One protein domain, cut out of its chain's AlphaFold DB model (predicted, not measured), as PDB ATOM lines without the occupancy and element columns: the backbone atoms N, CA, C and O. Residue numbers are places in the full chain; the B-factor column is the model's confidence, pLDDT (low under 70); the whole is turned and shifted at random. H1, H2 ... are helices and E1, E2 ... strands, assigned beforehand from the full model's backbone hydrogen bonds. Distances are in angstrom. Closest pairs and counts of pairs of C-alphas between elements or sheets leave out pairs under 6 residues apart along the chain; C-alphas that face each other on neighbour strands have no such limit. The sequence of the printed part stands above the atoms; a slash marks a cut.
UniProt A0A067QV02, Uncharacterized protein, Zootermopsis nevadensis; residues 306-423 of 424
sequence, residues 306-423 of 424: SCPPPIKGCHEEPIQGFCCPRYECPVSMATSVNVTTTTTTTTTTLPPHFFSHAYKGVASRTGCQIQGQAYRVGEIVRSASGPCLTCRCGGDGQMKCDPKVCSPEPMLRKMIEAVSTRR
ATOM      1  N   SER A 306     165.233  18.730 378.886       85.81
ATOM      2  CA  SER A 306     164.711  19.915 378.203       85.81
ATOM      3  C   SER A 306     165.848  20.787 377.669       85.81
ATOM      4  O   SER A 306     166.771  21.161 378.394       85.81
ATOM      5  N   CYS A 307     165.778  21.132 376.384       85.50
ATOM      6  CA  CYS A 307     166.802  21.951 375.743       85.50
ATOM      7  C   CYS A 307     166.623  23.456 375.996       85.50
ATOM      8  O   CYS A 307     165.503  23.920 376.233       85.50
ATOM      9  N   PRO A 308     167.712  24.249 375.912       82.38
ATOM     10  CA  PRO A 308     167.629  25.704 375.987       82.38
ATOM     11  C   PRO A 308     166.708  26.267 374.886       82.38
ATOM     12  O   PRO A 308     166.799  25.804 373.746       82.38
ATOM     13  N   PRO A 309     165.858  27.274 375.180       81.62
ATOM     14  CA  PRO A 309     164.965  27.866 374.186       81.62
ATOM     15  C   PRO A 309     165.705  28.426 372.952       81.62
ATOM     16  O   PRO A 309     166.722  29.106 373.127       81.62
ATOM     17  N   PRO A 310     165.173  28.231 371.726       83.56
ATOM     18  CA  PRO A 310     165.781  28.715 370.489       83.56
ATOM     19  C   PRO A 310     166.129  30.205 370.444       83.56
ATOM     20  O   PRO A 310     165.288  31.083 370.680       83.56
ATOM     21  N   ILE A 311     167.375  30.486 370.059       83.94
ATOM     22  CA  ILE A 311     167.931  31.837 369.953       83.94
ATOM     23  C   ILE A 311     167.451  32.488 368.648       83.94
ATOM     24  O   ILE A 311     167.673  31.973 367.552       83.94
ATOM     25  N   LYS A 312     166.791  33.648 368.741       84.56
ATOM     26  CA  LYS A 312     166.231  34.330 367.563       84.56
ATOM     27  C   LYS A 312     167.333  34.839 366.630       84.56
ATOM     28  O   LYS A 312     168.231  35.554 367.064       84.56
ATOM     29  N   GLY A 313     167.213  34.504 365.344       83.44
ATOM     30  CA  GLY A 313     168.158  34.901 364.294       83.44
ATOM     31  C   GLY A 313     169.352  33.959 364.103       83.44
ATOM     32  O   GLY A 313     170.188  34.242 363.251       83.44
ATOM     33  N   CYS A 314     169.435  32.857 364.854       90.06
ATOM     34  CA  CYS A 314     170.477  31.842 364.699       90.06
ATOM     35  C   CYS A 314     170.002  30.657 363.848       90.06
ATOM     36  O   CYS A 314     168.805  30.392 363.750       90.06
ATOM     37  N   HIS A 315     170.952  29.935 363.260       90.50
ATOM     38  CA  HIS A 315     170.738  28.642 362.621       90.50
ATOM     39  C   HIS A 315     170.825  27.514 363.660       90.50
ATOM     40  O   HIS A 315     171.688  27.553 364.539       90.50
ATOM     41  N   GLU A 316     169.968  26.502 363.537       91.38
ATOM     42  CA  GLU A 316     169.960  25.296 364.374       91.38
ATOM     43  C   GLU A 316     170.616  24.128 363.627       91.38
ATOM     44  O   GLU A 316     170.215  23.781 362.519       91.38
ATOM     45  N   GLU A 317     171.631  23.517 364.233       89.94
ATOM     46  CA  GLU A 317     172.343  22.339 363.735       89.94
ATOM     47  C   GLU A 317     172.027  21.133 364.647       89.94
ATOM     48  O   GLU A 317     172.549  21.050 365.766       89.94
ATOM     49  N   PRO A 318     171.148  20.201 364.224       89.56
ATOM     50  CA  PRO A 318     170.884  18.966 364.958       89.56
ATOM     51  C   PRO A 318     172.089  18.021 364.897       89.56
ATOM     52  O   PRO A 318     172.585  17.712 363.812       89.56
ATOM     53  N   ILE A 319     172.534  17.512 366.049       87.56
ATOM     54  CA  ILE A 319     173.671  16.585 366.140       87.56
ATOM     55  C   ILE A 319     173.151  15.182 366.472       87.56
ATOM     56  O   ILE A 319     172.459  14.983 367.470       87.56
ATOM     57  N   GLN A 320     173.500  14.191 365.649       85.62
ATOM     58  CA  GLN A 320     173.071  12.803 365.846       85.62
ATOM     59  C   GLN A 320     173.552  12.260 367.203       85.62
ATOM     60  O   GLN A 320     174.737  12.337 367.525       85.62
ATOM     61  N   GLY A 321     172.630  11.703 367.994       83.19
ATOM     62  CA  GLY A 321     172.917  11.137 369.318       83.19
ATOM     63  C   GLY A 321     172.995  12.145 370.474       83.19
ATOM     64  O   GLY A 321     173.225  11.726 371.606       83.19
ATOM     65  N   PHE A 322     172.777  13.442 370.232       85.69
ATOM     66  CA  PHE A 322     172.684  14.465 371.278       85.69
ATOM     67  C   PHE A 322     171.248  14.987 371.385       85.69
ATOM     68  O   PHE A 322     170.611  15.251 370.371       85.69
ATOM     69  N   CYS A 323     170.760  15.182 372.614       86.94
ATOM     70  CA  CYS A 323     169.426  15.738 372.866       86.94
ATOM     71  C   CYS A 323     169.243  17.142 372.261       86.94
ATOM     72  O   CYS A 323     168.240  17.420 371.609       86.94
ATOM     73  N   CYS A 324     170.218  18.036 372.455       88.75
ATOM     74  CA  CYS A 324     170.052  19.447 372.111       88.75
ATOM     75  C   CYS A 324     170.826  19.861 370.859       88.75
ATOM     76  O   CYS A 324     172.009  19.522 370.742       88.75
ATOM     77  N   PRO A 325     170.202  20.651 369.961       90.94
ATOM     78  CA  PRO A 325     170.882  21.205 368.806       90.94
ATOM     79  C   PRO A 325     171.915  22.246 369.235       90.94
ATOM     80  O   PRO A 325     171.856  22.854 370.311       90.94
ATOM     81  N   ARG A 326     172.859  22.465 368.333       89.81
ATOM     82  CA  ARG A 326     173.894  23.485 368.411       89.81
ATOM     83  C   ARG A 326     173.443  24.705 367.611       89.81
ATOM     84  O   ARG A 326     172.816  24.557 366.566       89.81
ATOM     85  N   TYR A 327     173.742  25.907 368.097       91.50
ATOM     86  CA  TYR A 327     173.282  27.142 367.458       91.50
ATOM     87  C   TYR A 327     174.448  27.902 366.825       91.50
ATOM     88  O   TYR A 327     175.442  28.193 367.494       91.50
ATOM     89  N   GLU A 328     174.313  28.276 365.556       91.00
ATOM     90  CA  GLU A 328     175.270  29.131 364.851       91.00
ATOM     91  C   GLU A 328     174.605  30.468 364.506       91.00
ATOM     92  O   GLU A 328     173.656  30.537 363.727       91.00
ATOM     93  N   CYS A 329     175.061  31.545 365.139       90.00
ATOM     94  CA  CYS A 329     174.431  32.857 365.064       90.00
ATOM     95  C   CYS A 329     175.287  33.835 364.238       90.00
ATOM     96  O   CYS A 329     176.445  34.075 364.606       90.00
ATOM     97  N   PRO A 330     174.741  34.465 363.183       88.38
ATOM     98  CA  PRO A 330     175.427  35.536 362.474       88.38
ATOM     99  C   PRO A 330     175.514  36.780 363.367       88.38
ATOM    100  O   PRO A 330     174.509  37.255 363.897       88.38
ATOM    101  N   VAL A 331     176.716  37.331 363.529       86.81
ATOM    102  CA  VAL A 331     176.960  38.587 364.257       86.81
ATOM    103  C   VAL A 331     177.829  39.513 363.401       86.81
ATOM    104  O   VAL A 331     178.376  39.095 362.381       86.81
ATOM    105  N   SER A 332     177.927  40.805 363.731       83.69
ATOM    106  CA  SER A 332     178.780  41.704 362.945       83.69
ATOM    107  C   SER A 332     180.258  41.425 363.230       83.69
ATOM    108  O   SER A 332     180.633  41.087 364.349       83.69
ATOM    109  N   MET A 333     181.124  41.546 362.219       80.50
ATOM    110  CA  MET A 333     182.561  41.324 362.422       80.50
ATOM    111  C   MET A 333     183.156  42.452 363.269       80.50
ATOM    112  O   MET A 333     182.980  43.626 362.924       80.50
ATOM    113  N   ALA A 334     183.946  42.113 364.285       80.44
ATOM    114  CA  ALA A 334     184.830  43.079 364.926       80.44
ATOM    115  C   ALA A 334     185.971  43.495 363.975       80.44
ATOM    116  O   ALA A 334     186.348  42.764 363.056       80.44
ATOM    117  N   THR A 335     186.548  44.674 364.213       75.94
ATOM    118  CA  THR A 335     187.814  45.092 363.590       75.94
ATOM    119  C   THR A 335     188.890  45.137 364.667       75.94
ATOM    120  O   THR A 335     188.767  45.878 365.641       75.94
ATOM    121  N   SER A 336     189.938  44.332 364.504       68.50
ATOM    122  CA  SER A 336     191.067  44.236 365.428       68.50
ATOM    123  C   SER A 336     192.354  44.696 364.742       68.50
ATOM    124  O   SER A 336     192.580  44.414 363.567       68.50
ATOM    125  N   VAL A 337     193.213  45.424 365.460       68.81
ATOM    126  CA  VAL A 337     194.557  45.781 364.975       68.81
ATOM    127  C   VAL A 337     195.586  45.061 365.832       68.81
ATOM    128  O   VAL A 337     195.648  45.245 367.050       68.81
ATOM    129  N   ASN A 338     196.440  44.278 365.176       60.84
ATOM    130  CA  ASN A 338     197.650  43.752 365.792       60.84
ATOM    131  C   ASN A 338     198.716  44.851 365.776       60.84
ATOM    132  O   ASN A 338     199.489  44.980 364.828       60.84
ATOM    133  N   VAL A 339     198.713  45.684 366.821       57.62
ATOM    134  CA  VAL A 339     199.702  46.751 367.000       57.62
ATOM    135  C   VAL A 339     201.035  46.128 367.419       57.62
ATOM    136  O   VAL A 339     201.310  45.936 368.602       57.62
ATOM    137  N   THR A 340     201.873  45.820 366.433       55.22
ATOM    138  CA  THR A 340     203.276  45.439 366.648       55.22
ATOM    139  C   THR A 340     204.130  46.700 366.782       55.22
ATOM    140  O   THR A 340     204.877  47.066 365.875       55.22
ATOM    141  N   THR A 341     204.010  47.403 367.911       52.31
ATOM    142  CA  THR A 341     205.011  48.410 368.296       52.31
ATOM    143  C   THR A 341     206.291  47.680 368.699       52.31
ATOM    144  O   THR A 341     206.242  46.648 369.369       52.31
ATOM    145  N   THR A 342     207.445  48.196 368.274       55.72
ATOM    146  CA  THR A 342     208.759  47.585 368.496       55.72
ATOM    147  C   THR A 342     208.938  47.140 369.952       55.72
ATOM    148  O   THR A 342     208.926  47.962 370.866       55.72
ATOM    149  N   THR A 343     209.174  45.839 370.148       53.00
ATOM    150  CA  THR A 343     209.380  45.136 371.438       53.00
ATOM    151  C   THR A 343     208.140  44.751 372.269       53.00
ATOM    152  O   THR A 343     208.318  43.974 373.203       53.00
ATOM    153  N   THR A 344     206.900  45.150 371.933       53.81
ATOM    154  CA  THR A 344     205.709  44.696 372.700       53.81
ATOM    155  C   THR A 344     204.469  44.452 371.831       53.81
ATOM    156  O   THR A 344     203.887  45.381 371.275       53.81
ATOM    157  N   THR A 345     204.003  43.199 371.781       52.88
ATOM    158  CA  THR A 345     202.769  42.806 371.076       52.88
ATOM    159  C   THR A 345     201.534  43.044 371.948       52.88
ATOM    160  O   THR A 345     201.197  42.209 372.787       52.88
ATOM    161  N   THR A 346     200.815  44.146 371.717       54.91
ATOM    162  CA  THR A 346     199.587  44.482 372.463       54.91
ATOM    163  C   THR A 346     198.405  44.672 371.512       54.91
ATOM    164  O   THR A 346     198.188  45.754 370.969       54.91
ATOM    165  N   THR A 347     197.594  43.628 371.316       56.47
ATOM    166  CA  THR A 347     196.336  43.732 370.554       56.47
ATOM    167  C   THR A 347     195.351  44.635 371.297       56.47
ATOM    168  O   THR A 347     194.854  44.254 372.363       56.47
ATOM    169  N   THR A 348     195.028  45.795 370.723       63.38
ATOM    170  CA  THR A 348     194.014  46.718 371.256       63.38
ATOM    171  C   THR A 348     192.644  46.487 370.610       63.38
ATOM    172  O   THR A 348     192.548  46.097 369.444       63.38
ATOM    173  N   THR A 349     191.575  46.711 371.375       57.59
ATOM    174  CA  THR A 349     190.187  46.612 370.902       57.59
ATOM    175  C   THR A 349     189.721  48.001 370.470       57.59
ATOM    176  O   THR A 349     189.680  48.915 371.291       57.59
ATOM    177  N   LEU A 350     189.403  48.180 369.186       58.94
ATOM    178  CA  LEU A 350     189.138  49.500 368.604       58.94
ATOM    179  C   LEU A 350     187.662  49.932 368.691       58.94
ATOM    180  O   LEU A 350     186.776  49.075 368.688       58.94
ATOM    181  N   PRO A 351     187.375  51.253 368.719       57.88
ATOM    182  CA  PRO A 351     186.008  51.766 368.679       57.88
ATOM    183  C   PRO A 351     185.285  51.402 367.369       57.88
ATOM    184  O   PRO A 351     185.903  51.438 366.300       57.88
ATOM    185  N   PRO A 352     183.961  51.157 367.403       54.97
ATOM    186  CA  PRO A 352     183.199  50.598 366.278       54.97
ATOM    187  C   PRO A 352     182.996  51.541 365.075       54.97
ATOM    188  O   PRO A 352     182.312  51.174 364.124       54.97
ATOM    189  N   HIS A 353     183.578  52.743 365.102       52.91
ATOM    190  CA  HIS A 353     183.452  53.763 364.052       52.91
ATOM    191  C   HIS A 353     184.721  53.940 363.197       52.91
ATOM    192  O   HIS A 353     184.692  54.682 362.218       52.91
ATOM    193  N   PHE A 354     185.832  53.270 363.530       57.88
ATOM    194  CA  PHE A 354     187.071  53.360 362.751       57.88
ATOM    195  C   PHE A 354     187.182  52.226 361.726       57.88
ATOM    196  O   PHE A 354     187.490  51.082 362.058       57.88
ATOM    197  N   PHE A 355     186.960  52.565 360.456       58.12
ATOM    198  CA  PHE A 355     187.107  51.641 359.332       58.12
ATOM    199  C   PHE A 355     188.555  51.146 359.185       58.12
ATOM    200  O   PHE A 355     189.505  51.924 359.279       58.12
ATOM    201  N   SER A 356     188.728  49.860 358.861       56.84
ATOM    202  CA  SER A 356     190.037  49.202 358.702       56.84
ATOM    203  C   SER A 356     190.982  49.905 357.714       56.84
ATOM    204  O   SER A 356     192.200  49.896 357.903       56.84
ATOM    205  N   HIS A 357     190.429  50.580 356.702       59.59
ATOM    206  CA  HIS A 357     191.168  51.382 355.723       59.59
ATOM    207  C   HIS A 357     192.029  52.494 356.352       59.59
ATOM    208  O   HIS A 357     193.090  52.808 355.815       59.59
ATOM    209  N   ALA A 358     191.642  53.040 357.514       62.06
ATOM    210  CA  ALA A 358     192.424  54.057 358.225       62.06
ATOM    211  C   ALA A 358     193.792  53.537 358.718       62.06
ATOM    212  O   ALA A 358     194.736  54.309 358.865       62.06
ATOM    213  N   TYR A 359     193.923  52.222 358.925       64.12
ATOM    214  CA  TYR A 359     195.109  51.579 359.502       64.12
ATOM    215  C   TYR A 359     196.034  50.928 358.463       64.12
ATOM    216  O   TYR A 359     196.803  50.035 358.811       64.12
ATOM    217  N   LYS A 360     195.971  51.334 357.183       66.12
ATOM    218  CA  LYS A 360     196.851  50.842 356.095       66.12
ATOM    219  C   LYS A 360     196.972  49.301 356.018       66.12
ATOM    220  O   LYS A 360     198.032  48.775 355.700       66.12
ATOM    221  N   GLY A 361     195.895  48.575 356.330       64.12
ATOM    222  CA  GLY A 361     195.864  47.105 356.301       64.12
ATOM    223  C   GLY A 361     196.347  46.389 357.571       64.12
ATOM    224  O   GLY A 361     196.227  45.172 357.642       64.12
ATOM    225  N   VAL A 362     196.811  47.100 358.608       65.19
ATOM    226  CA  VAL A 362     197.146  46.493 359.923       65.19
ATOM    227  C   VAL A 362     195.875  46.130 360.727       65.19
ATOM    228  O   VAL A 362     195.934  45.416 361.728       65.19
ATOM    229  N   ALA A 363     194.705  46.594 360.271       66.56
ATOM    230  CA  ALA A 363     193.389  46.239 360.797       66.56
ATOM    231  C   ALA A 363     192.803  45.008 360.090       66.56
ATOM    232  O   ALA A 363     192.374  45.086 358.938       66.56
ATOM    233  N   SER A 364     192.720  43.896 360.819       71.81
ATOM    234  CA  SER A 364     192.035  42.677 360.401       71.81
ATOM    235  C   SER A 364     190.569  42.710 360.836       71.81
ATOM    236  O   SER A 364     190.249  42.997 361.991       71.81
ATOM    237  N   ARG A 365     189.653  42.383 359.922       74.56
ATOM    238  CA  ARG A 365     188.218  42.274 360.218       74.56
ATOM    239  C   ARG A 365     187.899  40.860 360.716       74.56
ATOM    240  O   ARG A 365     187.359  40.048 359.975       74.56
ATOM    241  N   THR A 366     188.320  40.566 361.944       82.19
ATOM    242  CA  THR A 366     188.228  39.246 362.589       82.19
ATOM    243  C   THR A 366     187.714  39.356 364.022       82.19
ATOM    244  O   THR A 366     188.048  40.295 364.750       82.19
ATOM    245  N   GLY A 367     186.927  38.361 364.435       86.88
ATOM    246  CA  GLY A 367     186.197  38.366 365.704       86.88
ATOM    247  C   GLY A 367     184.788  38.951 365.566       86.88
ATOM    248  O   GLY A 367     184.326  39.247 364.466       86.88
ATOM    249  N   CYS A 368     184.098  39.131 366.691       89.19
ATOM    250  CA  CYS A 368     182.649  39.330 366.734       89.19
ATOM    251  C   CYS A 368     182.286  40.592 367.506       89.19
ATOM    252  O   CYS A 368     182.760  40.793 368.618       89.19
ATOM    253  N   GLN A 369     181.394  41.410 366.968       88.81
ATOM    254  CA  GLN A 369     180.841  42.587 367.617       88.81
ATOM    255  C   GLN A 369     179.378  42.313 367.977       88.81
ATOM    256  O   GLN A 369     178.542  42.031 367.122       88.81
ATOM    257  N   ILE A 370     179.071  42.346 369.272       86.25
ATOM    258  CA  ILE A 370     177.798  41.884 369.835       86.25
ATOM    259  C   ILE A 370     177.369  42.908 370.883       86.25
ATOM    260  O   ILE A 370     178.113  43.181 371.820       86.25
ATOM    261  N   GLN A 371     176.191  43.517 370.702       82.88
ATOM    262  CA  GLN A 371     175.686  44.605 371.564       82.88
ATOM    263  C   GLN A 371     176.691  45.772 371.730       82.88
ATOM    264  O   GLN A 371     176.775  46.402 372.778       82.88
ATOM    265  N   GLY A 372     177.491  46.049 370.692       79.31
ATOM    266  CA  GLY A 372     178.543  47.075 370.706       79.31
ATOM    267  C   GLY A 372     179.885  46.625 371.300       79.31
ATOM    268  O   GLY A 372     180.897  47.267 371.034       79.31
ATOM    269  N   GLN A 373     179.934  45.503 372.024       85.19
ATOM    270  CA  GLN A 373     181.168  44.947 372.579       85.19
ATOM    271  C   GLN A 373     181.855  44.009 371.575       85.19
ATOM    272  O   GLN A 373     181.218  43.139 370.981       85.19
ATOM    273  N   ALA A 374     183.163  44.188 371.380       85.44
ATOM    274  CA  ALA A 374     183.971  43.358 370.491       85.44
ATOM    275  C   ALA A 374     184.669  42.220 371.259       85.44
ATOM    276  O   ALA A 374     185.396  42.464 372.222       85.44
ATOM    277  N   TYR A 375     184.458  40.993 370.785       86.88
ATOM    278  CA  TYR A 375     184.993  39.730 371.284       86.88
ATOM    279  C   TYR A 375     186.016  39.156 370.300       86.88
ATOM    280  O   TYR A 375     185.846  39.233 369.078       86.88
ATOM    281  N   ARG A 376     187.074  38.550 370.834       87.88
ATOM    282  CA  ARG A 376     188.143  37.914 370.051       87.88
ATOM    283  C   ARG A 376     187.730  36.521 369.583       87.88
ATOM    284  O   ARG A 376     186.880  35.870 370.185       87.88
ATOM    285  N   VAL A 377     188.381  36.030 368.532       90.00
ATOM    286  CA  VAL A 377     188.190  34.655 368.045       90.00
ATOM    287  C   VAL A 377     188.480  33.655 369.172       90.00
ATOM    288  O   VAL A 377     189.512  33.742 369.834       90.00
ATOM    289  N   GLY A 378     187.550  32.731 369.418       88.75
ATOM    290  CA  GLY A 378     187.591  31.756 370.511       88.75
ATOM    291  C   GLY A 378     187.108  32.266 371.879       88.75
ATOM    292  O   GLY A 378     186.874  31.443 372.772       88.75
ATOM    293  N   GLU A 379     186.916  33.579 372.056       90.69
ATOM    294  CA  GLU A 379     186.454  34.187 373.311       90.69
ATOM    295  C   GLU A 379     184.991  33.829 373.615       90.69
ATOM    296  O   GLU A 379     184.168  33.683 372.708       90.69
ATOM    297  N   ILE A 380     184.664  33.687 374.905       91.50
ATOM    298  CA  ILE A 380     183.309  33.385 375.376       91.50
ATOM    299  C   ILE A 380     182.488  34.675 375.486       91.50
ATOM    300  O   ILE A 380     182.788  35.566 376.285       91.50
ATOM    301  N   VAL A 381     181.400  34.734 374.723       91.44
ATOM    302  CA  VAL A 381     180.455  35.851 374.678       91.44
ATOM    303  C   VAL A 381     179.586  35.814 375.936       91.44
ATOM    304  O   VAL A 381     178.565  35.126 375.980       91.44
ATOM    305  N   ARG A 382     179.993  36.531 376.991       88.25
ATOM    306  CA  ARG A 382     179.288  36.534 378.292       88.25
ATOM    307  C   ARG A 382     177.848  37.060 378.235       88.25
ATOM    308  O   ARG A 382     177.059  36.674 379.083       88.25
ATOM    309  N   SER A 383     177.508  37.907 377.264       87.69
ATOM    310  CA  SER A 383     176.153  38.452 377.073       87.69
ATOM    311  C   SER A 383     175.180  37.479 376.391       87.69
ATOM    312  O   SER A 383     173.972  37.639 376.535       87.69
ATOM    313  N   ALA A 384     175.692  36.470 375.676       86.50
ATOM    314  CA  ALA A 384     174.901  35.420 375.020       86.50
ATOM    315  C   ALA A 384     175.037  34.041 375.703       86.50
ATOM    316  O   ALA A 384     174.223  33.150 375.480       86.50
ATOM    317  N   SER A 385     176.057  33.855 376.545       90.06
ATOM    318  CA  SER A 385     176.247  32.643 377.350       90.06
ATOM    319  C   SER A 385     175.412  32.699 378.628       90.06
ATOM    320  O   SER A 385     175.341  33.734 379.284       90.06
ATOM    321  N   GLY A 386     174.835  31.566 379.022       85.94
ATOM    322  CA  GLY A 386     174.001  31.435 380.219       85.94
ATOM    323  C   GLY A 386     174.358  30.198 381.049       85.94
ATOM    324  O   GLY A 386     175.354  29.530 380.766       85.94
ATOM    325  N   PRO A 387     173.540  29.832 382.054       83.31
ATOM    326  CA  PRO A 387     173.765  28.621 382.853       83.31
ATOM    327  C   PRO A 387     173.646  27.323 382.030       83.31
ATOM    328  O   PRO A 387     174.202  26.303 382.418       83.31
ATOM    329  N   CYS A 388     172.954  27.375 380.888       84.81
ATOM    330  CA  CYS A 388     172.609  26.231 380.036       84.81
ATOM    331  C   CYS A 388     173.261  26.258 378.639       84.81
ATOM    332  O   CYS A 388     172.946  25.429 377.788       84.81
ATOM    333  N   LEU A 389     174.099  27.257 378.345       88.00
ATOM    334  CA  LEU A 389     174.577  27.543 376.988       88.00
ATOM    335  C   LEU A 389     175.907  28.298 377.056       88.00
ATOM    336  O   LEU A 389     176.075  29.185 377.890       88.00
ATOM    337  N   THR A 390     176.861  28.000 376.180       91.94
ATOM    338  CA  THR A 390     178.101  28.781 376.068       91.94
ATOM    339  C   THR A 390     178.373  29.158 374.622       91.94
ATOM    340  O   THR A 390     178.634  28.299 373.790       91.94
ATOM    341  N   CYS A 391     178.352  30.461 374.352       93.00
ATOM    342  CA  CYS A 391     178.627  31.042 373.046       93.00
ATOM    343  C   CYS A 391     180.098  31.438 372.923       93.00
ATOM    344  O   CYS A 391     180.622  32.167 373.770       93.00
ATOM    345  N   ARG A 392     180.756  30.997 371.850       94.31
ATOM    346  CA  ARG A 392     182.117  31.389 371.466       94.31
ATOM    347  C   ARG A 392     182.115  32.143 370.145       94.31
ATOM    348  O   ARG A 392     181.356  31.817 369.239       94.31
ATOM    349  N   CYS A 393     182.999  33.121 370.017       92.62
ATOM    350  CA  CYS A 393     183.156  33.890 368.789       92.62
ATOM    351  C   CYS A 393     184.011  33.166 367.721       92.62
ATOM    352  O   CYS A 393     185.101  32.680 368.028       92.62
ATOM    353  N   GLY A 394     183.549  33.132 366.465       89.94
ATOM    354  CA  GLY A 394     184.301  32.670 365.289       89.94
ATOM    355  C   GLY A 394     185.172  33.750 364.627       89.94
ATOM    356  O   GLY A 394     185.065  34.942 364.917       89.94
ATOM    357  N   GLY A 395     186.076  33.333 363.734       83.44
ATOM    358  CA  GLY A 395     186.955  34.249 362.982       83.44
ATOM    359  C   GLY A 395     186.248  34.961 361.829       83.44
ATOM    360  O   GLY A 395     186.532  36.120 361.544       83.44
ATOM    361  N   ASP A 396     185.284  34.254 361.256       82.00
ATOM    362  CA  ASP A 396     184.279  34.628 360.261       82.00
ATOM    363  C   ASP A 396     183.070  35.373 360.860       82.00
ATOM    364  O   ASP A 396     182.076  35.580 360.170       82.00
ATOM    365  N   GLY A 397     183.123  35.722 362.152       82.88
ATOM    366  CA  GLY A 397     182.042  36.400 362.871       82.88
ATOM    367  C   GLY A 397     180.713  35.638 362.890       82.88
ATOM    368  O   GLY A 397     179.660  36.246 363.074       82.88
ATOM    369  N   GLN A 398     180.747  34.313 362.753       88.69
ATOM    370  CA  GLN A 398     179.677  33.451 363.247       88.69
ATOM    371  C   GLN A 398     179.982  33.139 364.717       88.69
ATOM    372  O   GLN A 398     181.070  32.653 365.029       88.69
ATOM    373  N   MET A 399     179.064  33.424 365.646       91.00
ATOM    374  CA  MET A 399     179.208  32.931 367.021       91.00
ATOM    375  C   MET A 399     178.545  31.559 367.148       91.00
ATOM    376  O   MET A 399     177.422  31.350 366.696       91.00
ATOM    377  N   LYS A 400     179.264  30.618 367.751       93.06
ATOM    378  CA  LYS A 400     178.895  29.206 367.853       93.06
ATOM    379  C   LYS A 400     178.540  28.929 369.314       93.06
ATOM    380  O   LYS A 400     179.363  29.167 370.200       93.06
ATOM    381  N   CYS A 401     177.299  28.533 369.568       92.00
ATOM    382  CA  CYS A 401     176.703  28.413 370.893       92.00
ATOM    383  C   CYS A 401     176.358  26.953 371.196       92.00
ATOM    384  O   CYS A 401     175.417  26.389 370.635       92.00
ATOM    385  N   ASP A 402     177.124  26.366 372.114       90.81
ATOM    386  CA  ASP A 402     177.012  24.962 372.501       90.81
ATOM    387  C   ASP A 402     176.137  24.816 373.763       90.81
ATOM    388  O   ASP A 402     176.385  25.522 374.758       90.81
ATOM    389  N   PRO A 403     175.117  23.934 373.763       84.56
ATOM    390  CA  PRO A 403     174.284  23.676 374.935       84.56
ATOM    391  C   PRO A 403     175.083  22.991 376.053       84.56
ATOM    392  O   PRO A 403     176.065  22.285 375.819       84.56
ATOM    393  N   LYS A 404     174.654  23.202 377.299       85.31
ATOM    394  CA  LYS A 404     175.229  22.594 378.504       85.31
ATOM    395  C   LYS A 404     174.132  22.145 379.458       85.31
ATOM    396  O   LYS A 404     173.065  22.749 379.506       85.31
ATOM    397  N   VAL A 405     174.437  21.120 380.252       77.94
ATOM    398  CA  VAL A 405     173.533  20.577 381.273       77.94
ATOM    399  C   VAL A 405     173.148  21.674 382.270       77.94
ATOM    400  O   VAL A 405     173.974  22.121 383.065       77.94
ATOM    401  N   CYS A 406     171.883  22.094 382.237       71.94
ATOM    402  CA  CYS A 406     171.304  22.972 383.246       71.94
ATOM    403  C   CYS A 406     171.213  22.226 384.589       71.94
ATOM    404  O   CYS A 406     170.439  21.272 384.687       71.94
ATOM    405  N   SER A 407     171.891  22.678 385.651       73.31
ATOM    406  CA  SER A 407     171.435  22.335 387.008       73.31
ATOM    407  C   SER A 407     170.344  23.337 387.436       73.31
ATOM    408  O   SER A 407     170.525  24.545 387.263       73.31
ATOM    409  N   PRO A 408     169.189  22.891 387.974       63.06
ATOM    410  CA  PRO A 408     168.135  23.784 388.480       63.06
ATOM    411  C   PRO A 408     168.441  24.354 389.882       63.06
ATOM    412  O   PRO A 408     167.655  25.130 390.438       63.06
ATOM    413  N   GLU A 409     169.604  24.017 390.452       61.06
ATOM    414  CA  GLU A 409     170.091  24.505 391.745       61.06
ATOM    415  C   GLU A 409     169.970  26.023 391.972       61.06
ATOM    416  O   GLU A 409     169.516  26.393 393.056       61.06
ATOM    417  N   PRO A 410     170.320  26.936 391.036       68.75
ATOM    418  CA  PRO A 410     170.304  28.372 391.324       68.75
ATOM    419  C   PRO A 410     168.895  28.954 391.507       68.75
ATOM    420  O   PRO A 410     168.783  30.090 391.970       68.75
ATOM    421  N   MET A 411     167.831  28.207 391.181       63.69
ATOM    422  CA  MET A 411     166.458  28.544 391.572       63.69
ATOM    423  C   MET A 411     166.052  27.821 392.858       63.69
ATOM    424  O   MET A 411     165.645  28.478 393.816       63.69
ATOM    425  N   LEU A 412     166.224  26.495 392.923       73.62
ATOM    426  CA  LEU A 412     165.791  25.698 394.077       73.62
ATOM    427  C   LEU A 412     166.496  26.126 395.377       73.62
ATOM    428  O   LEU A 412     165.848  26.299 396.407       73.62
ATOM    429  N   ARG A 413     167.806  26.398 395.318       75.44
ATOM    430  CA  ARG A 413     168.598  26.896 396.454       75.44
ATOM    431  C   ARG A 413     168.111  28.261 396.939       75.44
ATOM    432  O   ARG A 413     167.972  28.447 398.143       75.44
ATOM    433  N   LYS A 414     167.774  29.180 396.023       77.44
ATOM    434  CA  LYS A 414     167.217  30.501 396.371       77.44
ATOM    435  C   LYS A 414     165.826  30.402 396.991       77.44
ATOM    436  O   LYS A 414     165.526  31.162 397.903       77.44
ATOM    437  N   MET A 415     164.989  29.467 396.538       77.12
ATOM    438  CA  MET A 415     163.686  29.211 397.163       77.12
ATOM    439  C   MET A 415     163.849  28.662 398.587       77.12
ATOM    440  O   MET A 415     163.192  29.149 399.503       77.12
ATOM    441  N   ILE A 416     164.768  27.714 398.801       82.38
ATOM    442  CA  ILE A 416     165.089  27.178 400.135       82.38
ATOM    443  C   ILE A 416     165.633  28.283 401.060       82.38
ATOM    444  O   ILE A 416     165.222  28.374 402.215       82.38
ATOM    445  N   GLU A 417     166.510  29.151 400.555       81.94
ATOM    446  CA  GLU A 417     167.100  30.274 401.296       81.94
ATOM    447  C   GLU A 417     166.071  31.373 401.633       81.94
ATOM    448  O   GLU A 417     166.010  31.847 402.767       81.94
ATOM    449  N   ALA A 418     165.180  31.721 400.699       80.12
ATOM    450  CA  ALA A 418     164.069  32.646 400.941       80.12
ATOM    451  C   ALA A 418     163.024  32.088 401.930       80.12
ATOM    452  O   ALA A 418     162.429  32.835 402.705       80.12
ATOM    453  N   VAL A 419     162.800  30.769 401.944       80.62
ATOM    454  CA  VAL A 419     161.919  30.110 402.923       80.62
ATOM    455  C   VAL A 419     162.591  29.983 404.296       80.62
ATOM    456  O   VAL A 419     161.907  30.113 405.310       80.62
ATOM    457  N   SER A 420     163.910  29.768 404.367       78.00
ATOM    458  CA  SER A 420     164.632  29.685 405.646       78.00
ATOM    459  C   SER A 420     164.755  31.050 406.332       78.00
ATOM    460  O   SER A 420     164.567  31.145 407.544       78.00
ATOM    461  N   THR A 421     164.982  32.117 405.561       77.69
ATOM    462  CA  THR A 421     165.013  33.504 406.059       77.69
ATOM    463  C   THR A 421     163.643  34.023 406.494       77.69
ATOM    464  O   THR A 421     163.585  34.859 407.386       77.69
ATOM    465  N   ARG A 422     162.542  33.479 405.955       73.81
ATOM    466  CA  ARG A 422     161.161  33.767 406.393       73.81
ATOM    467  C   ARG A 422     160.673  32.873 407.553       73.81
ATOM    468  O   ARG A 422     159.496  32.903 407.902       73.81
ATOM    469  N   ARG A 423     161.555  32.044 408.126       69.56
ATOM    470  CA  ARG A 423     161.307  31.184 409.306       69.56
ATOM    471  C   ARG A 423     162.162  31.576 410.524       69.56
ATOM    472  O   ARG A 423     162.292  30.788 411.460       69.56
TER     473      ARG A 423
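What this domain is: This is residues 306 to 423 of the 424 residues of an uncharacterized protein of Zootermopsis nevadensis (UniProt A0A067QV02). Amid little regular structure, a small antiparallel sheet, E1-E2-E6-E5, has hairpin E3-E4 then H1 toward one end; residues 411 to 423, mostly H2, stick out at the other. Of 118 printed residues, 42 are in named elements, E1-E2-H1-E3-E4-E5-E6-H2, class mixed. It is loose, with radius of gyration of the C-alphas 19.4 A and spans 64 by 40 by 26 A.

How they stand to each other: Start at E1, residues 315 to 317, a hairpin with E2, residues 326 to 330; N 315 and O 328 are 2.8 A apart. C-alphas 368 in E3, residues 368 to 370, and 393 in E5, residues 389 to 393, are closest, 5.8 A. H2, residues 409 to 421, has 8 of 9 O i to N i+4 pairs within hydrogen-bond range.

Where its parts are: Find C-alpha 315 at (170.738, 28.642, 362.621); H2 ends at C-alpha 421, (165.013, 33.504, 406.059). H1 is residues 356 to 359, E4 373 to 375, E6 398 to 403.

The domain as a whole: Links E2-H1 and E4-E5 are long; residues 336 to 363, 408 to 411 and 423 have pLDDT under 70.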